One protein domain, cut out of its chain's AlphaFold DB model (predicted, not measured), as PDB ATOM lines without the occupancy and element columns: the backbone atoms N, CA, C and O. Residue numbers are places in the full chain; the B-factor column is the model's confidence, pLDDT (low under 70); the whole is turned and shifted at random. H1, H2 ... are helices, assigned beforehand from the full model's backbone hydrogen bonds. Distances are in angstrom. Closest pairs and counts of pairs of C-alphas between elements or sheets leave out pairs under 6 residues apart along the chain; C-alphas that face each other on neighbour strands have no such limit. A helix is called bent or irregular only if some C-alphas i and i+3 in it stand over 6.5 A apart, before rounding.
ATOM      1  N   ALA A 698      28.302  70.286 350.404       71.06
ATOM      2  CA  ALA A 698      28.251  69.061 349.602       71.06
ATOM      3  C   ALA A 698      27.568  69.312 348.247       71.06
ATOM      4  O   ALA A 698      28.108  68.923 347.212       71.06
ATOM      5  N   ASP A 699      26.457  70.056 348.229       78.12
ATOM      6  CA  ASP A 699      25.752  70.429 346.993       78.12
ATOM      7  C   ASP A 699      26.617  71.364 346.125       78.12
ATOM      8  O   ASP A 699      26.609  71.291 344.895       78.12
ATOM      9  N   ALA A 700      27.412  72.235 346.759       84.44
ATOM     10  CA  ALA A 700      28.435  73.032 346.078       84.44
ATOM     11  C   ALA A 700      29.586  72.171 345.518       84.44
ATOM     12  O   ALA A 700      30.078  72.440 344.421       84.44
ATOM     13  N   ALA A 701      29.998  71.114 346.227       83.38
ATOM     14  CA  ALA A 701      31.073  70.232 345.775       83.38
ATOM     15  C   ALA A 701      30.647  69.424 344.545       83.38
ATOM     16  O   ALA A 701      31.419  69.314 343.593       83.38
ATOM     17  N   GLU A 702      29.403  68.942 344.525       84.62
ATOM     18  CA  GLU A 702      28.829  68.247 343.375       84.62
ATOM     19  C   GLU A 702      28.718  69.169 342.147       84.62
ATOM     20  O   GLU A 702      29.151  68.799 341.054       84.62
ATOM     21  N   ARG A 703      28.228  70.411 342.314       89.81
ATOM     22  CA  ARG A 703      28.193  71.402 341.218       89.81
ATOM     23  C   ARG A 703      29.582  71.687 340.655       89.81
ATOM     24  O   ARG A 703      29.748  71.689 339.435       89.81
ATOM     25  N   LEU A 704      30.586  71.876 341.515       91.75
ATOM     26  CA  LEU A 704      31.972  72.075 341.085       91.75
ATOM     27  C   LEU A 704      32.571  70.822 340.427       91.75
ATOM     28  O   LEU A 704      33.351  70.955 339.487       91.75
ATOM     29  N   ALA A 705      32.201  69.613 340.864       89.81
ATOM     30  CA  ALA A 705      32.606  68.362 340.219       89.81
ATOM     31  C   ALA A 705      32.029  68.242 338.799       89.81
ATOM     32  O   ALA A 705      32.794  68.047 337.853       89.81
ATOM     33  N   ARG A 706      30.721  68.481 338.628       91.44
ATOM     34  CA  ARG A 706      30.065  68.540 337.309       91.44
ATOM     35  C   ARG A 706      30.668  69.644 336.425       91.44
ATOM     36  O   ARG A 706      30.903  69.426 335.238       91.44
ATOM     37  N   ALA A 707      30.998  70.810 336.990       95.81
ATOM     38  CA  ALA A 707      31.693  71.885 336.272       95.81
ATOM     39  C   ALA A 707      33.104  71.469 335.812       95.81
ATOM     40  O   ALA A 707      33.506  71.787 334.691       95.81
ATOM     41  N   ALA A 708      33.856  70.743 336.645       94.12
ATOM     42  CA  ALA A 708      35.187  70.241 336.307       94.12
ATOM     43  C   ALA A 708      35.134  69.164 335.215       94.12
ATOM     44  O   ALA A 708      35.948  69.193 334.292       94.12
ATOM     45  N   GLU A 709      34.153  68.261 335.265       92.62
ATOM     46  CA  GLU A 709      33.907  67.263 334.220       92.62
ATOM     47  C   GLU A 709      33.559  67.933 332.880       92.62
ATOM     48  O   GLU A 709      34.222  67.684 331.873       92.62
ATOM     49  N   LYS A 710      32.638  68.906 332.881       96.19
ATOM     50  CA  LYS A 710      32.300  69.712 331.694       96.19
ATOM     51  C   LYS A 710      33.471  70.544 331.161       96.19
ATOM     52  O   LYS A 710      33.626  70.707 329.951       96.19
ATOM     53  N   THR A 711      34.353  71.017 332.042       97.12
ATOM     54  CA  THR A 711      35.600  71.691 331.643       97.12
ATOM     55  C   THR A 711      36.554  70.724 330.935       97.12
ATOM     56  O   THR A 711      37.173  71.104 329.942       97.12
ATOM     57  N   ARG A 712      36.651  69.463 331.383       93.50
ATOM     58  CA  ARG A 712      37.435  68.418 330.698       93.50
ATOM     59  C   ARG A 712      36.812  68.023 329.360       93.50
ATOM     60  O   ARG A 712      37.551  67.908 328.386       93.50
ATOM     61  N   ALA A 853      35.348  72.125 312.871       91.75
ATOM     62  CA  ALA A 853      34.404  73.193 313.194       91.75
ATOM     63  C   ALA A 853      33.193  72.727 314.030       91.75
ATOM     64  O   ALA A 853      32.537  73.560 314.660       91.75
ATOM     65  N   GLU A 854      32.876  71.429 314.052       93.50
ATOM     66  CA  GLU A 854      31.811  70.863 314.884       93.50
ATOM     67  C   GLU A 854      32.308  70.637 316.316       93.50
ATOM     68  O   GLU A 854      31.641  71.045 317.271       93.50
ATOM     69  N   ALA A 855      33.516  70.092 316.473       94.06
ATOM     70  CA  ALA A 855      34.193  70.016 317.768       94.06
ATOM     71  C   ALA A 855      34.377  71.410 318.403       94.06
ATOM     72  O   ALA A 855      34.163  71.600 319.605       94.06
ATOM     73  N   GLN A 856      34.660  72.441 317.594       95.25
ATOM     74  CA  GLN A 856      34.729  73.825 318.084       95.25
ATOM     75  C   GLN A 856      33.384  74.331 318.644       95.25
ATOM     76  O   GLN A 856      33.363  75.137 319.578       95.25
ATOM     77  N   ARG A 857      32.245  73.864 318.114       96.12
ATOM     78  CA  ARG A 857      30.913  74.186 318.666       96.12
ATOM     79  C   ARG A 857      30.655  73.456 319.977       96.12
ATOM     80  O   ARG A 857      30.184  74.087 320.924       96.12
ATOM     81  N   ARG A 858      31.013  72.169 320.053       97.00
ATOM     82  CA  ARG A 858      30.925  71.376 321.290       97.00
ATOM     83  C   ARG A 858      31.763  71.992 322.412       97.00
ATOM     84  O   ARG A 858      31.235  72.195 323.499       97.00
ATOM     85  N   THR A 859      32.983  72.440 322.109       97.50
ATOM     86  CA  THR A 859      33.843  73.183 323.051       97.50
ATOM     87  C   THR A 859      33.138  74.405 323.645       97.50
ATOM     88  O   THR A 859      33.135  74.578 324.861       97.50
ATOM     89  N   THR A 860      32.507  75.251 322.816       97.31
ATOM     90  CA  THR A 860      31.758  76.418 323.318       97.31
ATOM     91  C   THR A 860      30.594  76.001 324.214       97.31
ATOM     92  O   THR A 860      30.420  76.592 325.275       97.31
ATOM     93  N   SER A 861      29.817  74.990 323.814       97.56
ATOM     94  CA  SER A 861      28.664  74.521 324.592       97.56
ATOM     95  C   SER A 861      29.087  73.990 325.965       97.56
ATOM     96  O   SER A 861      28.539  74.419 326.978       97.56
ATOM     97  N   ALA A 862      30.099  73.118 326.007       97.00
ATOM     98  CA  ALA A 862      30.609  72.540 327.247       97.00
ATOM     99  C   ALA A 862      31.247  73.603 328.164       97.00
ATOM    100  O   ALA A 862      31.020  73.583 329.372       97.00
ATOM    101  N   ALA A 863      31.966  74.585 327.604       97.56
ATOM    102  CA  ALA A 863      32.528  75.698 328.373       97.56
ATOM    103  C   ALA A 863      31.443  76.621 328.970       97.56
ATOM    104  O   ALA A 863      31.560  77.041 330.121       97.56
ATOM    105  N   GLU A 864      30.368  76.918 328.229       97.38
ATOM    106  CA  GLU A 864      29.235  77.693 328.756       97.38
ATOM    107  C   GLU A 864      28.445  76.927 329.825       97.38
ATOM    108  O   GLU A 864      28.012  77.525 330.811       97.38
ATOM    109  N   GLU A 865      28.263  75.615 329.659       96.50
ATOM    110  CA  GLU A 865      27.601  74.747 330.637       96.50
ATOM    111  C   GLU A 865      28.417  74.647 331.937       96.50
ATOM    112  O   GLU A 865      27.885  74.911 333.018       96.50
ATOM    113  N   ALA A 866      29.727  74.392 331.831       96.50
ATOM    114  CA  ALA A 866      30.657  74.428 332.957       96.50
ATOM    115  C   ALA A 866      30.624  75.784 333.682       96.50
ATOM    116  O   ALA A 866      30.588  75.826 334.911       96.50
ATOM    117  N   GLY A 867      30.593  76.897 332.935       96.31
ATOM    118  CA  GLY A 867      30.534  78.245 333.506       96.31
ATOM    119  C   GLY A 867      29.274  78.468 334.343       96.31
ATOM    120  O   GLY A 867      29.354  78.975 335.460       96.31
ATOM    121  N   ARG A 868      28.109  78.011 333.863       95.69
ATOM    122  CA  ARG A 868      26.849  78.084 334.628       95.69
ATOM    123  C   ARG A 868      26.925  77.279 335.925       95.69
ATOM    124  O   ARG A 868      26.505  77.791 336.959       95.69
ATOM    125  N   LEU A 869      27.484  76.068 335.877       94.44
ATOM    126  CA  LEU A 869      27.669  75.211 337.054       94.44
ATOM    127  C   LEU A 869      28.643  75.830 338.074       94.44
ATOM    128  O   LEU A 869      28.394  75.753 339.272       94.44
ATOM    129  N   ALA A 870      29.705  76.497 337.608       93.81
ATOM    130  CA  ALA A 870      30.700  77.162 338.452       93.81
ATOM    131  C   ALA A 870      30.231  78.504 339.055       93.81
ATOM    132  O   ALA A 870      30.728  78.901 340.107       93.81
ATOM    133  N   SER A 871      29.286  79.201 338.413       90.44
ATOM    134  CA  SER A 871      28.946  80.615 338.681       90.44
ATOM    135  C   SER A 871      28.619  80.995 340.134       90.44
ATOM    136  O   SER A 871      28.842  82.135 340.539       90.44
ATOM    137  N   ARG A 872      28.096  80.064 340.946       88.56
ATOM    138  CA  ARG A 872      27.800  80.317 342.369       88.56
ATOM    139  C   ARG A 872      28.995  80.104 343.292       88.56
ATOM    140  O   ARG A 872      29.090  80.776 344.314       88.56
ATOM    141  N   ASP A 873      29.864  79.161 342.946       90.44
ATOM    142  CA  ASP A 873      30.801  78.532 343.881       90.44
ATOM    143  C   ASP A 873      32.280  78.790 343.506       90.44
ATOM    144  O   ASP A 873      33.171  78.605 344.335       90.44
ATOM    145  N   ALA A 874      32.558  79.245 342.275       94.44
ATOM    146  CA  ALA A 874      33.896  79.556 341.763       94.44
ATOM    147  C   ALA A 874      33.870  80.667 340.685       94.44
ATOM    148  O   ALA A 874      33.930  80.402 339.481       94.44
ATOM    149  N   ALA A 875      33.815  81.932 341.111       95.06
ATOM    150  CA  ALA A 875      33.726  83.088 340.211       95.06
ATOM    151  C   ALA A 875      34.948  83.244 339.278       95.06
ATOM    152  O   ALA A 875      34.805  83.616 338.111       95.06
ATOM    153  N   GLU A 876      36.157  82.929 339.752       94.44
ATOM    154  CA  GLU A 876      37.373  82.954 338.930       94.44
ATOM    155  C   GLU A 876      37.353  81.876 337.834       94.44
ATOM    156  O   GLU A 876      37.797  82.127 336.707       94.44
ATOM    157  N   ALA A 877      36.777  80.707 338.133       96.12
ATOM    158  CA  ALA A 877      36.570  79.645 337.158       96.12
ATOM    159  C   ALA A 877      35.508  80.023 336.119       96.12
ATOM    160  O   ALA A 877      35.755  79.852 334.927       96.12
ATOM    161  N   GLU A 878      34.367  80.597 336.530       97.25
ATOM    162  CA  GLU A 878      33.355  81.116 335.595       97.25
ATOM    163  C   GLU A 878      33.980  82.124 334.618       97.25
ATOM    164  O   GLU A 878      33.790  82.020 333.403       97.25
ATOM    165  N   ALA A 879      34.781  83.069 335.122       97.00
ATOM    166  CA  ALA A 879      35.446  84.067 334.290       97.00
ATOM    167  C   ALA A 879      36.401  83.433 333.258       97.00
ATOM    168  O   ALA A 879      36.414  83.848 332.095       97.00
ATOM    169  N   ALA A 880      37.168  82.411 333.652       97.69
ATOM    170  CA  ALA A 880      38.048  81.669 332.748       97.69
ATOM    171  C   ALA A 880      37.264  80.832 331.713       97.69
ATOM    172  O   ALA A 880      37.619  80.819 330.533       97.69
ATOM    173  N   LEU A 881      36.159  80.198 332.117       98.06
ATOM    174  CA  LEU A 881      35.274  79.422 331.236       98.06
ATOM    175  C   LEU A 881      34.558  80.302 330.213       98.06
ATOM    176  O   LEU A 881      34.448  79.940 329.041       98.06
ATOM    177  N   ARG A 882      34.150  81.506 330.617       97.81
ATOM    178  CA  ARG A 882      33.591  82.510 329.712       97.81
ATOM    179  C   ARG A 882      34.615  82.978 328.677       97.81
ATOM    180  O   ARG A 882      34.295  83.013 327.492       97.81
ATOM    181  N   GLN A 883      35.856  83.248 329.092       97.69
ATOM    182  CA  GLN A 883      36.956  83.556 328.165       97.69
ATOM    183  C   GLN A 883      37.219  82.404 327.183       97.69
ATOM    184  O   GLN A 883      37.395  82.646 325.992       97.69
ATOM    185  N   ALA A 884      37.180  81.151 327.647       98.00
ATOM    186  CA  ALA A 884      37.300  79.983 326.778       98.00
ATOM    187  C   ALA A 884      36.161  79.890 325.748       98.00
ATOM    188  O   ALA A 884      36.418  79.663 324.564       98.00
ATOM    189  N   ALA A 885      34.914  80.098 326.178       98.00
ATOM    190  CA  ALA A 885      33.749  80.086 325.297       98.00
ATOM    191  C   ALA A 885      33.816  81.193 324.232       98.00
ATOM    192  O   ALA A 885      33.486  80.939 323.071       98.00
ATOM    193  N   ASP A 886      34.274  82.392 324.605       97.81
ATOM    194  CA  ASP A 886      34.405  83.533 323.697       97.81
ATOM    195  C   ASP A 886      35.554  83.333 322.687       97.81
ATOM    196  O   ASP A 886      35.315  83.439 321.483       97.81
ATOM    197  N   HIS A 887      36.741  82.889 323.117       98.12
ATOM    198  CA  HIS A 887      37.826  82.505 322.198       98.12
ATOM    199  C   HIS A 887      37.445  81.331 321.276       98.12
ATOM    200  O   HIS A 887      37.813  81.300 320.101       98.12
ATOM    201  N   SER A 888      36.639  80.385 321.761       97.56
ATOM    202  CA  SER A 888      36.093  79.306 320.931       97.56
ATOM    203  C   SER A 888      35.125  79.837 319.854       97.56
ATOM    204  O   SER A 888      35.159  79.375 318.712       97.56
ATOM    205  N   LYS A 889      34.311  80.865 320.150       97.75
ATOM    206  CA  LYS A 889      33.462  81.548 319.147       97.75
ATOM    207  C   LYS A 889      34.296  82.332 318.127       97.75
ATOM    208  O   LYS A 889      33.971  82.316 316.939       97.75
ATOM    209  N   GLU A 890      35.379  82.980 318.559       96.94
ATOM    210  CA  GLU A 890      36.343  83.639 317.663       96.94
ATOM    211  C   GLU A 890      36.965  82.631 316.683       96.94
ATOM    212  O   GLU A 890      36.987  82.883 315.476       96.94
ATOM    213  N   ALA A 891      37.361  81.450 317.172       96.50
ATOM    214  CA  ALA A 891      37.851  80.356 316.335       96.50
ATOM    215  C   ALA A 891      36.799  79.875 315.318       96.50
ATOM    216  O   ALA A 891      37.112  79.765 314.133       96.50
ATOM    217  N   GLN A 892      35.540  79.658 315.729       95.38
ATOM    218  CA  GLN A 892      34.454  79.280 314.803       95.38
ATOM    219  C   GLN A 892      34.274  80.302 313.677       95.38
ATOM    220  O   GLN A 892      34.111  79.925 312.514       95.38
ATOM    221  N   LYS A 893      34.323  81.598 314.009       96.44
ATOM    222  CA  LYS A 893      34.218  82.680 313.027       96.44
ATOM    223  C   LYS A 893      35.409  82.682 312.067       96.44
ATOM    224  O   LYS A 893      35.207  82.757 310.858       96.44
ATOM    225  N   ALA A 894      36.633  82.553 312.578       95.12
ATOM    226  CA  ALA A 894      37.832  82.495 311.748       95.12
ATOM    227  C   ALA A 894      37.836  81.274 310.805       95.12
ATOM    228  O   ALA A 894      38.193  81.418 309.636       95.12
ATOM    229  N   LEU A 895      37.366  80.107 311.266       93.00
ATOM    230  CA  LEU A 895      37.177  78.916 310.426       93.00
ATOM    231  C   LEU A 895      36.133  79.146 309.324       93.00
ATOM    232  O   LEU A 895      36.394  78.824 308.167       93.00
ATOM    233  N   ALA A 896      34.989  79.756 309.649       93.06
ATOM    234  CA  ALA A 896      33.953  80.095 308.667       93.06
ATOM    235  C   ALA A 896      34.425  81.132 307.623       93.06
ATOM    236  O   ALA A 896      33.975  81.106 306.480       93.06
ATOM    237  N   GLU A 897      35.351  82.017 307.998       93.88
ATOM    238  CA  GLU A 897      35.994  82.996 307.110       93.88
ATOM    239  C   GLU A 897      37.230  82.433 306.367       93.88
ATOM    240  O   GLU A 897      37.871  83.166 305.612       93.88
ATOM    241  N   GLY A 898      37.588  81.157 306.566       91.75
ATOM    242  CA  GLY A 898      38.743  80.502 305.932       91.75
ATOM    243  C   GLY A 898      40.117  80.928 306.473       91.75
ATOM    244  O   GLY A 898      41.144  80.616 305.872       91.75
ATOM    245  N   LYS A 899      40.167  81.639 307.604       94.25
ATOM    246  CA  LYS A 899      41.383  82.225 308.190       94.25
ATOM    247  C   LYS A 899      42.039  81.266 309.183       94.25
ATOM    248  O   LYS A 899      41.938  81.444 310.396       94.25
ATOM    249  N   GLN A 900      42.716  80.246 308.659       88.81
ATOM    250  CA  GLN A 900      43.278  79.152 309.461       88.81
ATOM    251  C   GLN A 900      44.249  79.616 310.562       88.81
ATOM    252  O   GLN A 900      44.139  79.134 311.686       88.81
ATOM    253  N   ASP A 901      45.120  80.598 310.302       90.50
ATOM    254  CA  ASP A 901      46.055  81.111 311.320       90.50
ATOM    255  C   ASP A 901      45.329  81.781 312.501       90.50
ATOM    256  O   ASP A 901      45.652  81.528 313.660       90.50
ATOM    257  N   GLN A 902      44.296  82.588 312.214       92.50
ATOM    258  CA  GLN A 902      43.483  83.250 313.243       92.50
ATOM    259  C   GLN A 902      42.643  82.239 314.031       92.50
ATOM    260  O   GLN A 902      42.488  82.379 315.243       92.50
ATOM    261  N   ALA A 903      42.146  81.193 313.364       92.75
ATOM    262  CA  ALA A 903      41.473  80.089 314.034       92.75
ATOM    263  C   ALA A 903      42.426  79.352 314.985       92.75
ATOM    264  O   ALA A 903      42.074  79.138 316.139       92.75
ATOM    265  N   ALA A 904      43.645  79.029 314.544       92.06
ATOM    266  CA  ALA A 904      44.644  78.344 315.361       92.06
ATOM    267  C   ALA A 904      45.125  79.185 316.561       92.06
ATOM    268  O   ALA A 904      45.421  78.633 317.624       92.06
ATOM    269  N   GLU A 905      45.201  80.512 316.425       94.00
ATOM    270  CA  GLU A 905      45.523  81.421 317.532       94.00
ATOM    271  C   GLU A 905      44.385  81.482 318.564       94.00
ATOM    272  O   GLU A 905      44.616  81.223 319.748       94.00
ATOM    273  N   ALA A 906      43.145  81.706 318.116       96.50
ATOM    274  CA  ALA A 906      41.961  81.688 318.978       96.50
ATOM    275  C   ALA A 906      41.757  80.314 319.653       96.50
ATOM    276  O   ALA A 906      41.404  80.236 320.829       96.50
ATOM    277  N   GLN A 907      42.080  79.218 318.960       95.69
ATOM    278  CA  GLN A 907      42.056  77.868 319.525       95.69
ATOM    279  C   GLN A 907      43.064  77.667 320.665       95.69
ATOM    280  O   GLN A 907      42.751  76.997 321.652       95.69
ATOM    281  N   LYS A 908      44.266  78.242 320.568       95.19
ATOM    282  CA  LYS A 908      45.254  78.204 321.659       95.19
ATOM    283  C   LYS A 908      44.839  79.092 322.831       95.19
ATOM    284  O   LYS A 908      45.073  78.729 323.982       95.19
ATOM    285  N   ALA A 909      44.203  80.232 322.554       96.94
ATOM    286  CA  ALA A 909      43.649  81.100 323.589       96.94
ATOM    287  C   ALA A 909      42.523  80.393 324.370       96.94
ATOM    288  O   ALA A 909      42.563  80.369 325.599       96.94
ATOM    289  N   ALA A 910      41.601  79.721 323.672       97.19
ATOM    290  CA  ALA A 910      40.555  78.908 324.292       97.19
ATOM    291  C   ALA A 910      41.131  77.768 325.152       97.19
ATOM    292  O   ALA A 910      40.731  77.615 326.303       97.19
ATOM    293  N   GLU A 911      42.114  77.012 324.643       96.06
ATOM    294  CA  GLU A 911      42.790  75.943 325.398       96.06
ATOM    295  C   GLU A 911      43.424  76.468 326.697       96.06
ATOM    296  O   GLU A 911      43.207  75.901 327.767       96.06
ATOM    297  N   LYS A 912      44.150  77.591 326.632       97.25
ATOM    298  CA  LYS A 912      44.773  78.214 327.808       97.25
ATOM    299  C   LYS A 912      43.739  78.685 328.839       97.25
ATOM    300  O   LYS A 912      43.964  78.546 330.042       97.25
ATOM    301  N   SER A 913      42.606  79.222 328.389       97.69
ATOM    302  CA  SER A 913      41.502  79.615 329.270       97.69
ATOM    303  C   SER A 913      40.824  78.405 329.924       97.69
ATOM    304  O   SER A 913      40.520  78.460 331.113       97.69
ATOM    305  N   LEU A 914      40.669  77.286 329.205       97.31
ATOM    306  CA  LEU A 914      40.164  76.023 329.764       97.31
ATOM    307  C   LEU A 914      41.132  75.376 330.765       97.31
ATOM    308  O   LEU A 914      40.682  74.753 331.726       97.31
ATOM    309  N   GLN A 915      42.447  75.500 330.561       96.44
ATOM    310  CA  GLN A 915      43.451  75.043 331.531       96.44
ATOM    311  C   GLN A 915      43.342  75.844 332.830       96.44
ATOM    312  O   GLN A 915      43.177  75.257 333.898       96.44
ATOM    313  N   ARG A 916      43.311  77.182 332.733       97.06
ATOM    314  CA  ARG A 916      43.105  78.052 333.896       97.06
ATOM    315  C   ARG A 916      41.783  77.754 334.611       97.06
ATOM    316  O   ARG A 916      41.758  77.691 335.831       97.06
ATOM    317  N   ALA A 917      40.695  77.543 333.871       97.56
ATOM    318  CA  ALA A 917      39.412  77.164 334.458       97.56
ATOM    319  C   ALA A 917      39.511  75.889 335.310       97.56
ATOM    320  O   ALA A 917      38.989  75.860 336.420       97.56
ATOM    321  N   ALA A 918      40.212  74.861 334.826       95.12
ATOM    322  CA  ALA A 918      40.414  73.626 335.578       95.12
ATOM    323  C   ALA A 918      41.259  73.834 336.852       95.12
ATOM    324  O   ALA A 918      40.951  73.238 337.883       95.12
ATOM    325  N   GLU A 919      42.277  74.703 336.812       95.69
ATOM    326  CA  GLU A 919      43.074  75.081 337.991       95.69
ATOM    327  C   GLU A 919      42.228  75.820 339.045       95.69
ATOM    328  O   GLU A 919      42.263  75.465 340.225       95.69
ATOM    329  N   GLU A 920      41.428  76.808 338.630       96.62
ATOM    330  CA  GLU A 920      40.564  77.588 339.531       96.62
ATOM    331  C   GLU A 920      39.429  76.713 340.112       96.62
ATOM    332  O   GLU A 920      39.108  76.835 341.294       96.62
ATOM    333  N   LEU A 921      38.867  75.771 339.334       93.88
ATOM    334  CA  LEU A 921      37.894  74.782 339.829       93.88
ATOM    335  C   LEU A 921      38.507  73.830 340.860       93.88
ATOM    336  O   LEU A 921      37.904  73.612 341.909       93.88
ATOM    337  N   ALA A 922      39.708  73.303 340.608       91.25
ATOM    338  CA  ALA A 922      40.406  72.448 341.567       91.25
ATOM    339  C   ALA A 922      40.734  73.209 342.867       91.25
ATOM    340  O   ALA A 922      40.550  72.680 343.966       91.25
ATOM    341  N   ALA A 923      41.145  74.477 342.762       91.69
ATOM    342  CA  ALA A 923      41.364  75.341 343.918       91.69
ATOM    343  C   ALA A 923      40.060  75.624 344.690       91.69
ATOM    344  O   ALA A 923      40.068  75.608 345.922       91.69
ATOM    345  N   ALA A 924      38.939  75.846 343.998       92.19
ATOM    346  CA  ALA A 924      37.630  76.025 344.623       92.19
ATOM    347  C   ALA A 924      37.162  74.751 345.347       92.19
ATOM    348  O   ALA A 924      36.794  74.826 346.517       92.19
ATOM    349  N   GLN A 925      37.277  73.580 344.711       88.38
ATOM    350  CA  GLN A 925      36.995  72.280 345.333       88.38
ATOM    351  C   GLN A 925      37.849  72.048 346.588       88.38
ATOM    352  O   GLN A 925      37.327  71.614 347.612       88.38
ATOM    353  N   GLN A 926      39.141  72.391 346.552       85.56
ATOM    354  CA  GLN A 926      40.030  72.239 347.707       85.56
ATOM    355  C   GLN A 926      39.674  73.191 348.862       85.56
ATOM    356  O   GLN A 926      39.659  72.763 350.017       85.56
ATOM    357  N   ARG A 927      39.361  74.465 348.576       87.06
ATOM    358  CA  ARG A 927      38.874  75.425 349.589       87.06
ATOM    359  C   ARG A 927      37.560  74.952 350.203       87.06
ATOM    360  O   ARG A 927      37.387  75.022 351.415       87.06
ATOM    361  N   LEU A 928      36.657  74.445 349.366       86.12
ATOM    362  CA  LEU A 928      35.369  73.930 349.800       86.12
ATOM    363  C   LEU A 928      35.553  72.725 350.726       86.12
ATOM    364  O   LEU A 928      35.039  72.766 351.837       86.12
ATOM    365  N   ALA A 929      36.361  71.733 350.330       79.25
ATOM    366  CA  ALA A 929      36.725  70.567 351.142       79.25
ATOM    367  C   ALA A 929      37.287  70.951 352.526       79.25
ATOM    368  O   ALA A 929      36.909  70.355 353.532       79.25
ATOM    369  N   GLN A 930      38.137  71.984 352.594       80.44
ATOM    370  CA  GLN A 930      38.648  72.522 353.863       80.44
ATOM    371  C   GLN A 930      37.530  73.139 354.723       80.44
ATOM    372  O   GLN A 930      37.489  72.904 355.928       80.44
ATOM    373  N   GLY A 931      36.596  73.873 354.109       83.00
ATOM    374  CA  GLY A 931      35.441  74.458 354.795       83.00
ATOM    375  C   GLY A 931      34.360  73.451 355.215       83.00
ATOM    376  O   GLY A 931      33.642  73.714 356.179       83.00
ATOM    377  N   GLN A 932      34.240  72.290 354.553       81.69
ATOM    378  CA  GLN A 932      33.200  71.300 354.876       81.69
ATOM    379  C   GLN A 932      33.305  70.809 356.327       81.69
ATOM    380  O   GLN A 932      32.292  70.737 357.016       81.69
ATOM    381  N   ALA A 933      34.513  70.518 356.821       79.56
ATOM    382  CA  ALA A 933      34.710  70.014 358.182       79.56
ATOM    383  C   ALA A 933      34.320  71.043 359.264       79.56
ATOM    384  O   ALA A 933      33.784  70.667 360.311       79.56
ATOM    385  N   GLU A 934      34.539  72.337 359.001       84.19
ATOM    386  CA  GLU A 934      34.114  73.436 359.879       84.19
ATOM    387  C   GLU A 934      32.597  73.655 359.819       84.19
ATOM    388  O   GLU A 934      31.961  73.808 360.863       84.19
ATOM    389  N   ALA A 935      32.004  73.596 358.622       83.69
ATOM    390  CA  ALA A 935      30.557  73.678 358.432       83.69
ATOM    391  C   ALA A 935      29.827  72.512 359.118       83.69
ATOM    392  O   ALA A 935      28.828  72.735 359.798       83.69
ATOM    393  N   MET A 936      30.365  71.291 359.035       84.25
ATOM    394  CA  MET A 936      29.854  70.128 359.767       84.25
ATOM    395  C   MET A 936      30.022  70.288 361.284       84.25
ATOM    396  O   MET A 936      29.102  69.984 362.038       84.25
ATOM    397  N   ALA A 937      31.129  70.872 361.761       85.94
ATOM    398  CA  ALA A 937      31.275  71.215 363.177       85.94
ATOM    399  C   ALA A 937      30.280  72.298 363.643       85.94
ATOM    400  O   ALA A 937      29.868  72.294 364.806       85.94
ATOM    401  N   GLU A 938      29.913  73.272 362.800       87.62
ATOM    402  CA  GLU A 938      28.830  74.224 363.099       87.62
ATOM    403  C   GLU A 938      27.463  73.530 363.092       87.62
ATOM    404  O   GLU A 938      26.722  73.687 364.060       87.62
ATOM    405  N   ALA A 939      27.160  72.715 362.076       86.94
ATOM    406  CA  ALA A 939      25.914  71.958 361.973       86.94
ATOM    407  C   ALA A 939      25.707  71.028 363.179       86.94
ATOM    408  O   ALA A 939      24.636  71.053 363.782       86.94
ATOM    409  N   ALA A 940      26.749  70.309 363.611       87.81
ATOM    410  CA  ALA A 940      26.725  69.462 364.803       87.81
ATOM    411  C   ALA A 940      26.363  70.252 366.069       87.81
ATOM    412  O   ALA A 940      25.465  69.874 366.821       87.81
ATOM    413  N   ARG A 941      27.024  71.399 366.285       90.38
ATOM    414  CA  ARG A 941      26.747  72.288 367.426       90.38
ATOM    415  C   ARG A 941      25.354  72.914 367.340       90.38
ATOM    416  O   ARG A 941      24.702  73.062 368.370       90.38
ATOM    417  N   GLY A 942      24.892  73.257 366.139       90.81
ATOM    418  CA  GLY A 942      23.539  73.745 365.884       90.81
ATOM    419  C   GLY A 942      22.490  72.696 366.245       90.81
ATOM    420  O   GLY A 942      21.625  72.965 367.071       90.81
ATOM    421  N   ALA A 943      22.617  71.484 365.707       90.19
ATOM    422  CA  ALA A 943      21.729  70.359 365.978       90.19
ATOM    423  C   ALA A 943      21.689  69.994 367.476       90.19
ATOM    424  O   ALA A 943      20.608  69.863 368.043       90.19
ATOM    425  N   GLN A 944      22.838  69.963 368.162       88.25
ATOM    426  CA  GLN A 944      22.907  69.754 369.617       88.25
ATOM    427  C   GLN A 944      22.210  70.865 370.423       88.25
ATOM    428  O   GLN A 944      21.505  70.578 371.392       88.25
ATOM    429  N   GLN A 945      22.361  72.137 370.030       90.88
ATOM    430  CA  GLN A 945      21.644  73.252 370.664       90.88
ATOM    431  C   GLN A 945      20.130  73.168 370.429       90.88
ATOM    432  O   GLN A 945      19.356  73.453 371.344       90.88
ATOM    433  N   LEU A 946      19.703  72.753 369.235       91.62
ATOM    434  CA  LEU A 946      18.295  72.509 368.933       91.62
ATOM    435  C   LEU A 946      17.744  71.332 369.745       91.62
ATOM    436  O   LEU A 946      16.692  71.485 370.351       91.62
ATOM    437  N   ALA A 947      18.467  70.212 369.844       87.38
ATOM    438  CA  ALA A 947      18.083  69.067 370.673       87.38
ATOM    439  C   ALA A 947      17.918  69.464 372.154       87.38
ATOM    440  O   ALA A 947      16.964  69.061 372.820       87.38
ATOM    441  N   ALA A 948      18.802  70.319 372.679       84.38
ATOM    442  CA  ALA A 948      18.660  70.860 374.030       84.38
ATOM    443  C   ALA A 948      17.401  71.739 374.189       84.38
ATOM    444  O   ALA A 948      16.750  71.677 375.233       84.38
ATOM    445  N   LYS A 949      17.027  72.515 373.160       87.94
ATOM    446  CA  LYS A 949      15.790  73.319 373.130       87.94
ATOM    447  C   LYS A 949      14.518  72.484 372.961       87.94
ATOM    448  O   LYS A 949      13.511  72.832 373.562       87.94
ATOM    449  N   THR A 950      14.541  71.409 372.170       86.69
ATOM    450  CA  THR A 950      13.377  70.533 371.938       86.69
ATOM    451  C   THR A 950      13.153  69.518 373.055       86.69
ATOM    452  O   THR A 950      12.053  68.972 373.153       86.69
ATOM    453  N   LYS A 951      14.136  69.313 373.949       81.31
ATOM    454  CA  LYS A 951      14.059  68.418 375.120       81.31
ATOM    455  C   LYS A 951      12.711  68.482 375.882       81.31
ATOM    456  O   LYS A 951      12.130  67.419 376.091       81.31
ATOM    457  N   PRO A 952      12.170  69.652 376.279       78.06
ATOM    458  CA  PRO A 952      10.902  69.751 377.007       78.06
ATOM    459  C   PRO A 952       9.662  69.948 376.103       78.06
ATOM    460  O   PRO A 952       8.619  70.373 376.613       78.06
ATOM    461  N   ILE A 953       9.781  69.720 374.786       83.69
ATOM    462  CA  ILE A 953       8.783  70.068 373.757       83.69
ATOM    463  C   ILE A 953       8.280  68.823 373.019       83.69
ATOM    464  O   ILE A 953       7.085  68.532 373.051       83.69
ATOM    465  N   ASP A 954       9.185  68.104 372.346       80.06
ATOM    466  CA  ASP A 954       8.862  66.935 371.524       80.06
ATOM    467  C   ASP A 954      10.056  65.970 371.455       80.06
ATOM    468  O   ASP A 954      11.177  66.346 371.093       80.06
ATOM    469  N   ARG A 955       9.819  64.708 371.829       78.38
ATOM    470  CA  ARG A 955      10.875  63.695 371.937       78.38
ATOM    471  C   ARG A 955      11.396  63.204 370.582       78.38
ATOM    472  O   ARG A 955      12.618  63.188 370.448       78.38
ATOM    473  N   PRO A 956      10.567  62.793 369.602       74.44
ATOM    474  CA  PRO A 956      11.103  62.340 368.321       74.44
ATOM    475  C   PRO A 956      11.910  63.441 367.622       74.44
ATOM    476  O   PRO A 956      12.990  63.157 367.113       74.44
ATOM    477  N   ALA A 957      11.483  64.709 367.713       79.81
ATOM    478  CA  ALA A 957      12.276  65.828 367.209       79.81
ATOM    479  C   ALA A 957      13.627  65.985 367.916       79.81
ATOM    480  O   ALA A 957      14.644  66.187 367.257       79.81
ATOM    481  N   ARG A 958      13.672  65.871 369.251       86.50
ATOM    482  CA  ARG A 958      14.932  65.857 370.014       86.50
ATOM    483  C   ARG A 958      15.851  64.715 369.578       86.50
ATOM    484  O   ARG A 958      17.046  64.940 369.405       86.50
ATOM    485  N   ASP A 959      15.306  63.508 369.457       78.06
ATOM    486  CA  ASP A 959      16.082  62.302 369.170       78.06
ATOM    487  C   ASP A 959      16.683  62.380 367.748       78.06
ATOM    488  O   ASP A 959      17.891  62.188 367.601       78.06
ATOM    489  N   ALA A 960      15.910  62.827 366.749       78.94
ATOM    490  CA  ALA A 960      16.398  63.087 365.390       78.94
ATOM    491  C   ALA A 960      17.415  64.251 365.323       78.94
ATOM    492  O   ALA A 960      18.434  64.165 364.641       78.94
ATOM    493  N   LEU A 961      17.231  65.330 366.096       89.12
ATOM    494  CA  LEU A 961      18.236  66.404 366.189       89.12
ATOM    495  C   LEU A 961      19.544  65.948 366.847       89.12
ATOM    496  O   LEU A 961      20.605  66.498 366.546       89.12
ATOM    497  N   ARG A 962      19.496  64.948 367.733       88.38
ATOM    498  CA  ARG A 962      20.708  64.344 368.292       88.38
ATOM    499  C   ARG A 962      21.431  63.501 367.242       88.38
ATOM    500  O   ARG A 962      22.635  63.667 367.097       88.38
ATOM    501  N   GLU A 963      20.704  62.694 366.471       84.00
ATOM    502  CA  GLU A 963      21.243  61.926 365.338       84.00
ATOM    503  C   GLU A 963      21.893  62.840 364.284       84.00
ATOM    504  O   GLU A 963      23.048  62.632 363.915       84.00
ATOM    505  N   ALA A 964      21.233  63.943 363.906       87.81
ATOM    506  CA  ALA A 964      21.829  64.984 363.063       87.81
ATOM    507  C   ALA A 964      23.116  65.572 363.683       87.81
ATOM    508  O   ALA A 964      24.095  65.838 362.985       87.81
ATOM    509  N   GLY A 965      23.140  65.771 365.004       88.44
ATOM    510  CA  GLY A 965      24.323  66.242 365.727       88.44
ATOM    511  C   GLY A 965      25.483  65.243 365.727       88.44
ATOM    512  O   GLY A 965      26.637  65.653 365.604       88.44
ATOM    513  N   GLU A 966      25.183  63.951 365.850       86.06
ATOM    514  CA  GLU A 966      26.148  62.848 365.837       86.06
ATOM    515  C   GLU A 966      26.725  62.639 364.428       86.06
ATOM    516  O   GLU A 966      27.948  62.691 364.268       86.06
ATOM    517  N   ALA A 967      25.876  62.550 363.397       84.69
ATOM    518  CA  ALA A 967      26.290  62.426 361.997       84.69
ATOM    519  C   ALA A 967      27.173  63.605 361.542       84.69
ATOM    520  O   ALA A 967      28.241  63.405 360.961       84.69
ATOM    521  N   ALA A 968      26.795  64.846 361.875       86.62
ATOM    522  CA  ALA A 968      27.614  66.024 361.578       86.62
ATOM    523  C   ALA A 968      28.947  66.038 362.358       86.62
ATOM    524  O   ALA A 968      29.978  66.478 361.840       86.62
ATOM    525  N   ALA A 969      28.963  65.551 363.605       86.06
ATOM    526  CA  ALA A 969      30.188  65.458 364.399       86.06
ATOM    527  C   ALA A 969      31.148  64.377 363.872       86.06
ATOM    528  O   ALA A 969      32.365  64.550 363.971       86.06
ATOM    529  N   GLU A 970      30.624  63.288 363.308       81.44
ATOM    530  CA  GLU A 970      31.415  62.267 362.622       81.44
ATOM    531  C   GLU A 970      31.956  62.772 361.279       81.44
ATOM    532  O   GLU A 970      33.165  62.694 361.058       81.44
ATOM    533  N   ALA A 971      31.120  63.407 360.451       81.62
ATOM    534  CA  ALA A 971      31.527  64.055 359.198       81.62
ATOM    535  C   ALA A 971      32.697  65.035 359.405       81.62
ATOM    536  O   ALA A 971      33.721  64.980 358.725       81.62
ATOM    537  N   SER A 972      32.611  65.872 360.443       83.00
ATOM    538  CA  SER A 972      33.680  66.810 360.815       83.00
ATOM    539  C   SER A 972      35.021  66.124 361.144       83.00
ATOM    540  O   SER A 972      36.085  66.707 360.923       83.00
ATOM    541  N   ARG A 973      34.998  64.877 361.639       80.75
ATOM    542  CA  ARG A 973      36.198  64.057 361.905       80.75
ATOM    543  C   ARG A 973      36.664  63.265 360.683       80.75
ATOM    544  O   ARG A 973      37.846  62.933 360.609       80.75
ATOM    545  N   GLN A 974      35.761  62.958 359.753       78.06
ATOM    546  CA  GLN A 974      35.999  62.142 358.563       78.06
ATOM    547  C   GLN A 974      35.564  62.893 357.286       78.06
ATOM    548  O   GLN A 974      34.511  62.587 356.725       78.06
ATOM    549  N   PRO A 975      36.377  63.838 356.765       64.31
ATOM    550  CA  PRO A 975      35.974  64.701 355.648       64.31
ATOM    551  C   PRO A 975      35.621  63.964 354.346       64.31
ATOM    552  O   PRO A 975      34.978  64.528 353.467       64.31
ATOM    553  N   GLU A 976      36.054  62.710 354.197       61.56
ATOM    554  CA  GLU A 976      35.761  61.884 353.022       61.56
ATOM    555  C   GLU A 976      34.380  61.192 353.103       61.56
ATOM    556  O   GLU A 976      33.865  60.774 352.072       61.56
ATOM    557  N   ALA A 977      33.741  61.137 354.282       63.16
ATOM    558  CA  ALA A 977      32.373  60.631 354.484       63.16
ATOM    559  C   ALA A 977      31.294  61.741 354.424       63.16
ATOM    560  O   ALA A 977      30.108  61.494 354.651       63.16
ATOM    561  N   ASN A 978      31.695  62.981 354.116       69.19
ATOM    562  CA  ASN A 978      30.858  64.176 354.246       69.19
ATOM    563  C   ASN A 978      29.546  64.151 353.449       69.19
ATOM    564  O   ASN A 978      28.612  64.823 353.867       69.19
ATOM    565  N   HIS A 979      29.450  63.453 352.312       70.31
ATOM    566  CA  HIS A 979      28.237  63.489 351.480       70.31
ATOM    567  C   HIS A 979      27.088  62.674 352.093       70.31
ATOM    568  O   HIS A 979      25.995  63.200 352.290       70.31
ATOM    569  N   GLU A 980      27.355  61.421 352.464       70.19
ATOM    570  CA  GLU A 980      26.388  60.537 353.123       70.19
ATOM    571  C   GLU A 980      25.952  61.126 354.470       70.19
ATOM    572  O   GLU A 980      24.759  61.272 354.725       70.19
ATOM    573  N   ALA A 981      26.908  61.611 355.270       75.44
ATOM    574  CA  ALA A 981      26.599  62.270 356.530       75.44
ATOM    575  C   ALA A 981      25.864  63.615 356.348       75.44
ATOM    576  O   ALA A 981      24.978  63.925 357.139       75.44
ATOM    577  N   ALA A 982      26.149  64.405 355.298       77.19
ATOM    578  CA  ALA A 982      25.355  65.598 354.974       77.19
ATOM    579  C   ALA A 982      23.893  65.237 354.695       77.19
ATOM    580  O   ALA A 982      22.993  65.953 355.137       77.19
ATOM    581  N   GLN A 983      23.655  64.132 353.983       78.44
ATOM    582  CA  GLN A 983      22.305  63.656 353.718       78.44
ATOM    583  C   GLN A 983      21.626  63.174 355.004       78.44
ATOM    584  O   GLN A 983      20.514  63.613 355.276       78.44
ATOM    585  N   SER A 984      22.306  62.393 355.851       79.06
ATOM    586  CA  SER A 984      21.784  61.991 357.170       79.06
ATOM    587  C   SER A 984      21.410  63.195 358.045       79.06
ATOM    588  O   SER A 984      20.367  63.193 358.692       79.06
ATOM    589  N   VAL A 985      22.215  64.265 358.028       86.00
ATOM    590  CA  VAL A 985      21.923  65.521 358.745       86.00
ATOM    591  C   VAL A 985      20.675  66.215 358.189       86.00
ATOM    592  O   VAL A 985      19.833  66.653 358.973       86.00
ATOM    593  N   LYS A 986      20.536  66.312 356.857       82.50
ATOM    594  CA  LYS A 986      19.343  66.876 356.194       82.50
ATOM    595  C   LYS A 986      18.086  66.073 356.551       82.50
ATOM    596  O   LYS A 986      17.091  66.661 356.973       82.50
ATOM    597  N   ASP A 987      18.158  64.750 356.429       79.31
ATOM    598  CA  ASP A 987      17.066  63.804 356.675       79.31
ATOM    599  C   ASP A 987      16.600  63.841 358.141       79.31
ATOM    600  O   ASP A 987      15.407  63.996 358.412       79.31
ATOM    601  N   ALA A 988      17.528  63.802 359.100       80.50
ATOM    602  CA  ALA A 988      17.204  63.844 360.525       80.50
ATOM    603  C   ALA A 988      16.704  65.234 360.988       80.50
ATOM    604  O   ALA A 988      15.796  65.329 361.819       80.50
ATOM    605  N   MET A 989      17.198  66.338 360.406       85.44
ATOM    606  CA  MET A 989      16.594  67.665 360.624       85.44
ATOM    607  C   MET A 989      15.178  67.768 360.030       85.44
ATOM    608  O   MET A 989      14.318  68.424 360.623       85.44
ATOM    609  N   ALA A 990      14.905  67.107 358.901       80.56
ATOM    610  CA  ALA A 990      13.567  67.050 358.315       80.56
ATOM    611  C   ALA A 990      12.594  66.205 359.163       80.56
ATOM    612  O   ALA A 990      11.465  66.646 359.390       80.56
ATOM    613  N   GLU A 991      13.021  65.057 359.709       75.56
ATOM    614  CA  GLU A 991      12.222  64.271 360.672       75.56
ATOM    615  C   GLU A 991      11.903  65.088 361.937       75.56
ATOM    616  O   GLU A 991      10.777  65.049 362.440       75.56
ATOM    617  N   ALA A 992      12.836  65.925 362.403       81.50
ATOM    618  CA  ALA A 992      12.578  66.823 363.522       81.50
ATOM    619  C   ALA A 992      11.527  67.905 363.215       81.50
ATOM    620  O   ALA A 992      10.616  68.121 364.019       81.50
ATOM    621  N   GLY A 993      11.603  68.548 362.044       78.69
ATOM    622  CA  GLY A 993      10.581  69.500 361.587       78.69
ATOM    623  C   GLY A 993       9.206  68.848 361.382       78.69
ATOM    624  O   GLY A 993       8.173  69.439 361.716       78.69
ATOM    625  N   ALA A 994       9.187  67.598 360.908       72.69
ATOM    626  CA  ALA A 994       7.982  66.788 360.762       72.69
ATOM    627  C   ALA A 994       7.317  66.491 362.114       72.69
ATOM    628  O   ALA A 994       6.121  66.741 362.281       72.69
ATOM    629  N   SER A 995       8.084  66.015 363.100       76.44
ATOM    630  CA  SER A 995       7.546  65.687 364.426       76.44
ATOM    631  C   SER A 995       7.044  66.927 365.174       76.44
ATOM    632  O   SER A 995       5.950  66.900 365.741       76.44
ATOM    633  N   LEU A 996       7.764  68.055 365.089       80.88
ATOM    634  CA  LEU A 996       7.296  69.337 365.632       80.88
ATOM    635  C   LEU A 996       5.995  69.809 364.963       80.88
ATOM    636  O   LEU A 996       5.098  70.278 365.656       80.88
ATOM    637  N   SER A 997       5.836  69.617 363.651       76.88
ATOM    638  CA  SER A 997       4.580  69.947 362.955       76.88
ATOM    639  C   SER A 997       3.424  69.032 363.384       76.88
ATOM    640  O   SER A 997       2.331  69.508 363.672       76.88
ATOM    641  N   ALA A 998       3.664  67.726 363.540       71.69
ATOM    642  CA  ALA A 998       2.661  66.800 364.073       71.69
ATOM    643  C   ALA A 998       2.308  67.091 365.548       71.69
ATOM    644  O   ALA A 998       1.205  66.794 366.011       71.69
ATOM    645  N   ARG A 999       3.245  67.645 366.327       81.81
ATOM    646  CA  ARG A 999       3.010  68.141 367.691       81.81
ATOM    647  C   ARG A 999       2.153  69.411 367.688       81.81
ATOM    648  O   ARG A 999       1.209  69.475 368.470       81.81
ATOM    649  N   GLU A1000       2.444  70.356 366.797       82.88
ATOM    650  CA  GLU A1000       1.681  71.594 366.591       82.88
ATOM    651  C   GLU A1000       0.202  71.294 366.311       82.88
ATOM    652  O   GLU A1000      -0.654  71.656 367.118       82.88
ATOM    653  N   SER A1001      -0.097  70.518 365.261       75.62
ATOM    654  CA  SER A1001      -1.481  70.212 364.868       75.62
ATOM    655  C   SER A1001      -2.279  69.459 365.939       75.62
ATOM    656  O   SER A1001      -3.486  69.649 366.046       75.62
ATOM    657  N   ARG A1002      -1.635  68.625 366.771       74.38
ATOM    658  CA  ARG A1002      -2.313  67.968 367.908       74.38
ATOM    659  C   ARG A1002      -2.785  68.984 368.948       74.38
ATOM    660  O   ARG A1002      -3.937  68.932 369.361       74.38
ATOM    661  N   ILE A1003      -1.927  69.932 369.329       80.62
ATOM    662  CA  ILE A1003      -2.285  70.962 370.315       80.62
ATOM    663  C   ILE A1003      -3.367  71.901 369.748       80.62
ATOM    664  O   ILE A1003      -4.275  72.293 370.479       80.62
ATOM    665  N   GLU A1004      -3.309  72.232 368.454       79.75
ATOM    666  CA  GLU A1004      -4.359  73.011 367.776       79.75
ATOM    667  C   GLU A1004      -5.708  72.279 367.751       79.75
ATOM    668  O   GLU A1004      -6.730  72.884 368.075       79.75
ATOM    669  N   ASN A1005      -5.719  70.980 367.436       72.56
ATOM    670  CA  ASN A1005      -6.935  70.162 367.419       72.56
ATOM    671  C   ASN A1005      -7.562  70.018 368.815       72.56
ATOM    672  O   ASN A1005      -8.783  70.128 368.942       72.56
ATOM    673  N   ASP A1006      -6.753  69.821 369.860       74.69
ATOM    674  CA  ASP A1006      -7.221  69.759 371.253       74.69
ATOM    675  C   ASP A1006      -7.891  71.083 371.667       74.69
ATOM    676  O   ASP A1006      -8.976  71.086 372.259       74.69
ATOM    677  N   LEU A1007      -7.271  72.217 371.313       79.56
ATOM    678  CA  LEU A1007      -7.811  73.556 371.562       79.56
ATOM    679  C   LEU A1007      -9.118  73.795 370.797       79.56
ATOM    680  O   LEU A1007     -10.120  74.159 371.412       79.56
ATOM    681  N   ALA A1008      -9.132  73.562 369.483       75.50
ATOM    682  CA  ALA A1008     -10.303  73.780 368.635       75.50
ATOM    683  C   ALA A1008     -11.496  72.910 369.067       75.50
ATOM    684  O   ALA A1008     -12.638  73.374 369.087       75.50
ATOM    685  N   THR A1009     -11.229  71.670 369.481       73.12
ATOM    686  CA  THR A1009     -12.241  70.728 369.972       73.12
ATOM    687  C   THR A1009     -12.840  71.204 371.298       73.12
ATOM    688  O   THR A1009     -14.063  71.271 371.434       73.12
ATOM    689  N   ALA A1010     -12.009  71.610 372.264       74.31
ATOM    690  CA  ALA A1010     -12.486  72.169 373.528       74.31
ATOM    691  C   ALA A1010     -13.266  73.484 373.335       74.31
ATOM    692  O   ALA A1010     -14.270  73.712 374.010       74.31
ATOM    693  N   GLU A1011     -12.847  74.336 372.395       79.88
ATOM    694  CA  GLU A1011     -13.571  75.560 372.036       79.88
ATOM    695  C   GLU A1011     -14.934  75.268 371.402       79.88
ATOM    696  O   GLU A1011     -15.922  75.881 371.807       79.88
ATOM    697  N   ALA A1012     -15.019  74.312 370.473       72.88
ATOM    698  CA  ALA A1012     -16.276  73.904 369.845       72.88
ATOM    699  C   ALA A1012     -17.267  73.318 370.866       72.88
ATOM    700  O   ALA A1012     -18.437  73.706 370.895       72.88
ATOM    701  N   ILE A1013     -16.789  72.446 371.762       74.31
ATOM    702  CA  ILE A1013     -17.595  71.869 372.848       74.31
ATOM    703  C   ILE A1013     -18.098  72.971 373.795       74.31
ATOM    704  O   ILE A1013     -19.289  73.027 374.120       74.31
ATOM    705  N   ALA A1014     -17.219  73.889 374.204       76.12
ATOM    706  CA  ALA A1014     -17.590  74.996 375.078       76.12
ATOM    707  C   ALA A1014     -18.543  75.996 374.404       76.12
ATOM    708  O   ALA A1014     -19.404  76.558 375.082       76.12
ATOM    709  N   ALA A1015     -18.421  76.232 373.095       78.19
ATOM    710  CA  ALA A1015     -19.354  77.066 372.340       78.19
ATOM    711  C   ALA A1015     -20.757  76.439 372.335       78.19
ATOM    712  O   ALA A1015     -21.710  77.079 372.778       78.19
ATOM    713  N   ALA A1016     -20.860  75.163 371.959       73.06
ATOM    714  CA  ALA A1016     -22.126  74.438 371.882       73.06
ATOM    715  C   ALA A1016     -22.833  74.270 373.248       73.06
ATOM    716  O   ALA A1016     -24.057  74.193 373.304       73.06
ATOM    717  N   ALA A1017     -22.100  74.275 374.367       72.81
ATOM    718  CA  ALA A1017     -22.683  74.296 375.716       72.81
ATOM    719  C   ALA A1017     -23.121  75.697 376.203       72.81
ATOM    720  O   ALA A1017     -23.845  75.820 377.199       72.81
ATOM    721  N   ASN A1018     -22.680  76.765 375.530       76.25
ATOM    722  CA  ASN A1018     -23.090  78.146 375.803       76.25
ATOM    723  C   ASN A1018     -24.190  78.655 374.855       76.25
ATOM    724  O   ASN A1018     -24.676  79.766 375.074       76.25
ATOM    725  N   GLU A1019     -24.600  77.889 373.838       71.56
ATOM    726  CA  GLU A1019     -25.753  78.259 373.013       71.56
ATOM    727  C   GLU A1019     -27.036  78.284 373.865       71.56
ATOM    728  O   GLU A1019     -27.364  77.288 374.519       71.56
ATOM    729  N   PRO A1020     -27.786  79.403 373.888       54.91
ATOM    730  CA  PRO A1020     -29.053  79.458 374.595       54.91
ATOM    731  C   PRO A1020     -30.077  78.607 373.844       54.91
ATOM    732  O   PRO A1020     -30.455  78.916 372.714       54.91
TER     733      PRO A1020
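AT A GLANCE: This is residues 698 to 712 and 853 to 1020 of the 1241 residues of an uncharacterized protein of Planctomycetes bacterium (UniProt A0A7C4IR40). A long, kinked helix, H4, makes the spine of a flat, widely angled model: beside its first part, H1, H2 and H3 join it in a four-helix bundle, and on its last part H5 folds back. H6 then runs along H5 and past it as a long arm, of which residues 1001 to 1018 stick out, together with 1019 and 1020. The printed part has 183 residues with six named helices, H1 to H6 in chain order, and no named strand; its class is all helix. It is extended, with a radius of gyration of the C-alphas of 26.9 A and spans of 95 by 49 by 20 A.

HOW THE PARTS SIT: The hub is H4, residues 900 to 950, touching four helices, with a kink of 32 degrees near residue 932. Its residues 900 to 921 alone touch H3, residues 875 to 896, in a helical hairpin at a shallow tilt of 25 degrees; the closest C-alphas, of Ala 884 and Ala 910, are 4.2 A apart. H3 also forms a hairpin with H2, residues 853 to 870; the closest C-alphas, of Gly 867 and Glu 878, are 4.5 A apart. H1, residues 698 to 712, touches H2, the closest C-alphas being those of Ala 707 and Ala 866 at 4.3 A. H1 touches H4 too, opposite ways at a shallow tilt of 12 degrees, its closest C-alphas being those of Ala 708 and Ala 918 at 6.3 A. H1 to H4 form an up and down bundle, each helix running against the one before it. Residues 932 to 950 of H4 alone touch H5, residues 955 to 973, at a steep tilt of 46 degrees; the C-alphas of Ala 940 and Gly 965 are closest, at 4.1 A. H5 forms a hairpin with H6, residues 975 to 1018, the closest C-alphas being those of Ala 957 and Ala 992 at 3.8 A. H1 and H5 are apart. Every O i to N i+4 pair is within hydrogen-bond range in H1, H2 and H3; it is 45 of 47 in H4, 14 of 15 in H5 and 38 of 40 in H6.

IN THESE COORDINATES: H4 is 69.8 A long, from C-alpha 900 at (43.278, 79.152, 309.461) to C-alpha 950 at (13.377, 70.533, 371.938). H6 is 63.8 A long and irregular, C-alphas 976 and 979 being 7.8 A apart; C-alpha 1018 is at (-23.090, 78.146, 375.803).

THE WHOLE: The C-alphas of Asp 901 and Pro 1020, the two farthest apart, are 98.2 A apart. Residues 713 to 852 are not printed; C-alphas 712 and 853 are 18.4 A apart across this cut. The links printed whole are tight. The pLDDT is under 70 at residues 975 to 978 and 1020.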